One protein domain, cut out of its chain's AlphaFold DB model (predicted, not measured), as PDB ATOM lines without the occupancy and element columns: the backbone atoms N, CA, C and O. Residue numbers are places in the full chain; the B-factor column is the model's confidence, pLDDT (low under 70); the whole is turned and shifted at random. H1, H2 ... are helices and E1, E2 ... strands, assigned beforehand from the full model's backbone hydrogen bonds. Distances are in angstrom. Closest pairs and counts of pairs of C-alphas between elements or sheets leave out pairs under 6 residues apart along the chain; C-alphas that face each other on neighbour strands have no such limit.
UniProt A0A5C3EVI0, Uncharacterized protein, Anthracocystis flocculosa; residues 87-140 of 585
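This is residues 87 to 140 of the 585 residues of an uncharacterized protein of Anthracocystis flocculosa (UniProt A0A5C3EVI0). A long straight helix, H1, sticks out as an arm from a small two-stranded hairpin, E1 and E2, and makes most of the length. The 54 printed residues hold H1, E1 and E2 in that order, the sheet antiparallel, the class mixed. The whole is extended and flat, with a radius of gyration of the C-alphas of 18.4 A and spans of 51 by 31 by 12 A.

Find C-alpha 87 at (116.380, 58.469, 129.515); from there H1, residues 87 to 108, runs 31.0 A. E1 is residues 118 to 121, and E2, residues 131 to 134, ends at (99.891, 19.231, 102.621).

Look at N 119 and O 133, 2.8 A apart, where the hairpin E1 and E2 pairs, antiparallel at 157 degrees. H1 and E2 are apart. In H1 every O i to N i+4 pair is within hydrogen-bond range.

The C-alphas of Glu 87 and Ile 138 are the two farthest apart, 52.6 A. The printed part has no cut, and both links are short. Look for pLDDT under 70 at residues 112, 115 to 117 and 135 to 140.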
ATOM      1  N   GLU A  87     116.819  58.353 130.905       87.25
ATOM      2  CA  GLU A  87     116.380  58.469 129.515       87.25
ATOM      3  C   GLU A  87     117.300  57.710 128.559       87.25
ATOM      4  O   GLU A  87     116.815  57.022 127.661       87.25
ATOM      5  N   TRP A  88     118.613  57.753 128.788       89.56
ATOM      6  CA  TRP A  88     119.579  56.982 128.015       89.56
ATOM      7  C   TRP A  88     119.440  55.471 128.236       89.56
ATOM      8  O   TRP A  88     119.481  54.700 127.276       89.56
ATOM      9  N   LEU A  89     119.187  55.032 129.471       89.19
ATOM     10  CA  LEU A  89     118.874  53.628 129.771       89.19
ATOM     11  C   LEU A  89     117.595  53.163 129.054       89.19
ATOM     12  O   LEU A  89     117.571  52.086 128.448       89.19
ATOM     13  N   ARG A  90     116.540  53.991 129.057       89.25
ATOM     14  CA  ARG A  90     115.301  53.723 128.301       89.25
ATOM     15  C   ARG A  90     115.564  53.671 126.798       89.25
ATOM     16  O   ARG A  90     115.070  52.768 126.126       89.25
ATOM     17  N   TYR A  91     116.382  54.584 126.279       90.00
ATOM     18  CA  TYR A  91     116.795  54.596 124.879       90.00
ATOM     19  C   TYR A  91     117.556  53.323 124.493       90.00
ATOM     20  O   TYR A  91     117.219  52.695 123.490       90.00
ATOM     21  N   GLN A  92     118.516  52.876 125.308       92.25
ATOM     22  CA  GLN A  92     119.225  51.615 125.073       92.25
ATOM     23  C   GLN A  92     118.291  50.405 125.089       92.25
ATOM     24  O   GLN A  92     118.417  49.527 124.232       92.25
ATOM     25  N   SER A  93     117.358  50.345 126.043       92.94
ATOM     26  CA  SER A  93     116.365  49.269 126.106       92.94
ATOM     27  C   SER A  93     115.501  49.238 124.842       92.94
ATOM     28  O   SER A  93     115.383  48.196 124.190       92.94
ATOM     29  N   ASN A  94     115.000  50.400 124.414       92.25
ATOM     30  CA  ASN A  94     114.225  50.531 123.181       92.25
ATOM     31  C   ASN A  94     115.036  50.158 121.936       92.25
ATOM     32  O   ASN A  94     114.506  49.510 121.037       92.25
ATOM     33  N   LEU A  95     116.323  50.506 121.882       90.94
ATOM     34  CA  LEU A  95     117.196  50.140 120.768       90.94
ATOM     35  C   LEU A  95     117.415  48.620 120.691       90.94
ATOM     36  O   LEU A  95     117.387  48.047 119.601       90.94
ATOM     37  N   ARG A  96     117.580  47.947 121.839       93.12
ATOM     38  CA  ARG A  96     117.677  46.477 121.908       93.12
ATOM     39  C   ARG A  96     116.380  45.807 121.463       93.12
ATOM     40  O   ARG A  96     116.426  44.851 120.691       93.12
ATOM     41  N   LEU A  97     115.235  46.318 121.918       93.94
ATOM     42  CA  LEU A  97     113.920  45.834 121.497       93.94
ATOM     43  C   LEU A  97     113.723  46.018 119.993       93.94
ATOM     44  O   LEU A  97     113.351  45.059 119.322       93.94
ATOM     45  N   LYS A  98     114.046  47.199 119.458       93.25
ATOM     46  CA  LYS A  98     113.976  47.483 118.023       93.25
ATOM     47  C   LYS A  98     114.857  46.531 117.220       93.25
ATOM     48  O   LYS A  98     114.364  45.899 116.300       93.25
ATOM     49  N   SER A  99     116.111  46.325 117.623       92.31
ATOM     50  CA  SER A  99     117.007  45.376 116.949       92.31
ATOM     51  C   SER A  99     116.482  43.932 116.984       92.31
ATOM     52  O   SER A  99     116.591  43.210 115.992       92.31
ATOM     53  N   LYS A 100     115.872  43.504 118.099       95.81
ATOM     54  CA  LYS A 100     115.237  42.180 118.200       95.81
ATOM     55  C   LYS A 100     114.025  42.069 117.272       95.81
ATOM     56  O   LYS A 100     113.886  41.053 116.596       95.81
ATOM     57  N   TRP A 101     113.190  43.103 117.218       94.56
ATOM     58  CA  TRP A 101     112.062  43.186 116.292       94.56
ATOM     59  C   TRP A 101     112.517  43.182 114.836       94.56
ATOM     60  O   TRP A 101     112.020  42.366 114.072       94.56
ATOM     61  N   ASP A 102     113.523  43.975 114.470       93.06
ATOM     62  CA  ASP A 102     114.095  43.995 113.120       93.06
ATOM     63  C   ASP A 102     114.654  42.616 112.733       93.06
ATOM     64  O   ASP A 102     114.439  42.148 111.617       93.06
ATOM     65  N   SER A 103     115.299  41.907 113.671       94.38
ATOM     66  CA  SER A 103     115.761  40.529 113.448       94.38
ATOM     67  C   SER A 103     114.606  39.552 113.206       94.38
ATOM     68  O   SER A 103     114.717  38.665 112.358       94.38
ATOM     69  N   ILE A 104     113.492  39.703 113.928       90.00
ATOM     70  CA  ILE A 104     112.278  38.908 113.713       90.00
ATOM     71  C   ILE A 104     111.684  39.256 112.346       90.00
ATOM     72  O   ILE A 104     111.504  38.363 111.521       90.00
ATOM     73  N   CYS A 105     111.463  40.536 112.054       89.81
ATOM     74  CA  CYS A 105     110.937  41.000 110.775       89.81
ATOM     75  C   CYS A 105     111.789  40.511 109.599       89.81
ATOM     76  O   CYS A 105     111.228  40.033 108.623       89.81
ATOM     77  N   GLN A 106     113.119  40.529 109.703       91.12
ATOM     78  CA  GLN A 106     114.015  40.005 108.668       91.12
ATOM     79  C   GLN A 106     113.914  38.480 108.500       91.12
ATOM     80  O   GLN A 106     114.036  37.967 107.392       91.12
ATOM     81  N   LYS A 107     113.680  37.725 109.579       86.31
ATOM     82  CA  LYS A 107     113.444  36.272 109.478       86.31
ATOM     83  C   LYS A 107     112.111  35.965 108.799       86.31
ATOM     84  O   LYS A 107     112.031  35.033 108.003       86.31
ATOM     85  N   PHE A 108     111.083  36.756 109.091       88.75
ATOM     86  CA  PHE A 108     109.746  36.578 108.524       88.75
ATOM     87  C   PHE A 108     109.550  37.277 107.173       88.75
ATOM     88  O   PHE A 108     108.611  36.940 106.451       88.75
ATOM     89  N   SER A 109     110.459  38.166 106.762       87.56
ATOM     90  CA  SER A 109     110.378  38.865 105.475       87.56
ATOM     91  C   SER A 109     110.477  37.920 104.286       87.56
ATOM     92  O   SER A 109     110.066  38.292 103.205       87.56
ATOM     93  N   ASN A 110     111.016  36.715 104.467       80.81
ATOM     94  CA  ASN A 110     111.093  35.708 103.408       80.81
ATOM     95  C   ASN A 110     110.184  34.504 103.696       80.81
ATOM     96  O   ASN A 110     110.073  33.608 102.864       80.81
ATOM     97  N   ALA A 111     109.524  34.467 104.859       76.25
ATOM     98  CA  ALA A 111     108.674  33.347 105.252       76.25
ATOM     99  C   ALA A 111     107.429  33.217 104.360       76.25
ATOM    100  O   ALA A 111     106.962  32.107 104.145       76.25
ATOM    101  N   HIS A 112     106.938  34.321 103.786       69.69
ATOM    102  CA  HIS A 112     105.822  34.309 102.832       69.69
ATOM    103  C   HIS A 112     106.208  33.789 101.435       69.69
ATOM    104  O   HIS A 112     105.328  33.473 100.637       69.69
ATOM    105  N   LEU A 113     107.510  33.709 101.129       76.44
ATOM    106  CA  LEU A 113     108.030  33.152  99.874       76.44
ATOM    107  C   LEU A 113     108.335  31.660  99.985       76.44
ATOM    108  O   LEU A 113     108.475  30.985  98.966       76.44
ATOM    109  N   LEU A 114     108.457  31.141 101.210       71.31
ATOM    110  CA  LEU A 114     108.515  29.707 101.405       71.31
ATOM    111  C   LEU A 114     107.124  29.143 101.093       71.31
ATOM    112  O   LEU A 114     106.134  29.659 101.617       71.31
ATOM    113  N   PRO A 115     107.026  28.111 100.243       64.81
ATOM    114  CA  PRO A 115     105.773  27.413 100.032       64.81
ATOM    115  C   PRO A 115     105.350  26.805 101.372       64.81
ATOM    116  O   PRO A 115     105.887  25.785 101.805       64.81
ATOM    117  N   GLN A 116     104.438  27.477 102.079       62.84
ATOM    118  CA  GLN A 116     103.732  26.934 103.237       62.84
ATOM    119  C   GLN A 116     102.712  25.906 102.745       62.84
ATOM    120  O   GLN A 116     101.510  26.050 102.928       62.84
ATOM    121  N   ASP A 117     103.213  24.875 102.078       64.75
ATOM    122  CA  ASP A 117     102.402  23.803 101.525       64.75
ATOM    123  C   ASP A 117     102.194  22.708 102.576       64.75
ATOM    124  O   ASP A 117     101.617  21.681 102.263       64.75
ATOM    125  N   GLU A 118     102.680  22.879 103.813       79.12
ATOM    126  CA  GLU A 118     102.562  21.901 104.897       79.12
ATOM    127  C   GLU A 118     102.074  22.582 106.182       79.12
ATOM    128  O   GLU A 118     102.793  23.350 106.824       79.12
ATOM    129  N   ILE A 119     100.830  22.292 106.564       77.62
ATOM    130  CA  ILE A 119     100.241  22.698 107.838       77.62
ATOM    131  C   ILE A 119     100.341  21.500 108.779       77.62
ATOM    132  O   ILE A 119      99.730  20.458 108.544       77.62
ATOM    133  N   HIS A 120     101.114  21.643 109.852       78.69
ATOM    134  CA  HIS A 120     101.207  20.633 110.899       78.69
ATOM    135  C   HIS A 120     100.125  20.895 111.955       78.69
ATOM    136  O   HIS A 120     100.178  21.890 112.673       78.69
ATOM    137  N   LEU A 121      99.134  20.011 112.033       82.06
ATOM    138  CA  LEU A 121      98.046  20.034 113.007       82.06
ATOM    139  C   LEU A 121      98.226  18.892 114.004       82.06
ATOM    140  O   LEU A 121      98.032  17.724 113.675       82.06
ATOM    141  N   GLY A 122      98.573  19.240 115.233       75.94
ATOM    142  CA  GLY A 122      98.741  18.308 116.342       75.94
ATOM    143  C   GLY A 122      99.670  18.903 117.390       75.94
ATOM    144  O   GLY A 122     100.497  19.760 117.081       75.94
ATOM    145  N   ASP A 123      99.513  18.479 118.637       76.25
ATOM    146  CA  ASP A 123     100.407  18.857 119.726       76.25
ATOM    147  C   ASP A 123     101.183  17.616 120.177       76.25
ATOM    148  O   ASP A 123     100.676  16.786 120.936       76.25
ATOM    149  N   GLU A 124     102.432  17.488 119.712       77.25
ATOM    150  CA  GLU A 124     103.311  16.368 120.088       77.25
ATOM    151  C   GLU A 124     103.475  16.260 121.609       77.25
ATOM    152  O   GLU A 124     103.677  15.168 122.140       77.25
ATOM    153  N   ARG A 125     103.343  17.377 122.341       79.00
ATOM    154  CA  ARG A 125     103.480  17.394 123.805       79.00
ATOM    155  C   ARG A 125     102.290  16.758 124.512       79.00
ATOM    156  O   ARG A 125     102.447  16.279 125.631       79.00
ATOM    157  N   LYS A 126     101.122  16.737 123.869       81.00
ATOM    158  CA  LYS A 126      99.914  16.069 124.372       81.00
ATOM    159  C   LYS A 126      99.802  14.617 123.899       81.00
ATOM    160  O   LYS A 126      98.841  13.943 124.251       81.00
ATOM    161  N   GLY A 127     100.781  14.129 123.132       84.69
ATOM    162  CA  GLY A 127     100.755  12.785 122.554       84.69
ATOM    163  C   GLY A 127      99.761  12.635 121.401       84.69
ATOM    164  O   GLY A 127      99.428  11.509 121.034       84.69
ATOM    165  N   GLU A 128      99.277  13.745 120.836       84.19
ATOM    166  CA  GLU A 128      98.444  13.719 119.637       84.19
ATOM    167  C   GLU A 128      99.324  13.519 118.395       84.19
ATOM    168  O   GLU A 128     100.387  14.127 118.257       84.19
ATOM    169  N   GLU A 129      98.889  12.649 117.482       81.25
ATOM    170  CA  GLU A 129      99.604  12.389 116.234       81.25
ATOM    171  C   GLU A 129      99.595  13.639 115.343       81.25
ATOM    172  O   GLU A 129      98.536  14.162 114.985       81.25
ATOM    173  N   MET A 130     100.788  14.107 114.970       80.69
ATOM    174  CA  MET A 130     100.972  15.242 114.066       80.69
ATOM    175  C   MET A 130     100.376  14.941 112.691       80.69
ATOM    176  O   MET A 130     100.939  14.182 111.898       80.69
ATOM    177  N   ARG A 131      99.253  15.583 112.368       80.50
ATOM    178  CA  ARG A 131      98.652  15.539 111.034       80.50
ATOM    179  C   ARG A 131      99.278  16.607 110.158       80.50
ATOM    180  O   ARG A 131      99.056  17.795 110.355       80.50
ATOM    181  N   VAL A 132     100.043  16.179 109.162       80.50
ATOM    182  CA  VAL A 132     100.589  17.078 108.142       80.50
ATOM    183  C   VAL A 132      99.576  17.194 107.012       80.50
ATOM    184  O   VAL A 132      99.446  16.286 106.189       80.50
ATOM    185  N   ILE A 133      98.838  18.299 106.975       80.19
ATOM    186  CA  ILE A 133      97.984  18.635 105.840       80.19
ATOM    187  C   ILE A 133      98.866  19.335 104.820       80.19
ATOM    188  O   ILE A 133      99.270  20.480 105.017       80.19
ATOM    189  N   LYS A 134      99.190  18.619 103.740       76.75
ATOM    190  CA  LYS A 134      99.891  19.231 102.621       76.75
ATOM    191  C   LYS A 134      98.893  19.979 101.752       76.75
ATOM    192  O   LYS A 134      98.115  19.333 101.046       76.75
ATOM    193  N   ASP A 135      98.887  21.303 101.807       66.88
ATOM    194  CA  ASP A 135      98.124  22.099 100.858       66.88
ATOM    195  C   ASP A 135      98.812  21.992  99.493       66.88
ATOM    196  O   ASP A 135      99.856  22.586  99.243       66.88
ATOM    197  N   ARG A 136      98.246  21.183  98.592       62.75
ATOM    198  CA  ARG A 136      98.744  20.989  97.217       62.75
ATOM    199  C   ARG A 136      98.456  22.202  96.318       62.75
ATOM    200  O   ARG A 136      98.184  22.036  95.131       62.75
ATOM    201  N   GLY A 137      98.461  23.407  96.883       61.09
ATOM    202  CA  GLY A 137      98.028  24.626  96.214       61.09
ATOM    203  C   GLY A 137      96.518  24.698  95.980       61.09
ATOM    204  O   GLY A 137      96.095  25.480  95.133       61.09
ATOM    205  N   ILE A 138      95.705  23.927  96.713       65.44
ATOM    206  CA  ILE A 138      94.239  23.982  96.591       65.44
ATOM    207  C   ILE A 138      93.759  25.350  97.076       65.44
ATOM    208  O   ILE A 138      92.963  25.985  96.393       65.44
ATOM    209  N   LEU A 139      94.321  25.870  98.176       61.31
ATOM    210  CA  LEU A 139      93.981  27.214  98.667       61.31
ATOM    211  C   LEU A 139      94.452  28.332  97.724       61.31
ATOM    212  O   LEU A 139      93.874  29.411  97.730       61.31
ATOM    213  N   ARG A 140      95.468  28.085  96.884       63.19
ATOM    214  CA  ARG A 140      95.937  29.055  95.873       63.19
ATOM    215  C   ARG A 140      95.107  29.032  94.588       63.19
ATOM    216  O   ARG A 140      95.141  30.004  93.843       63.19
TER     217      ARG A 140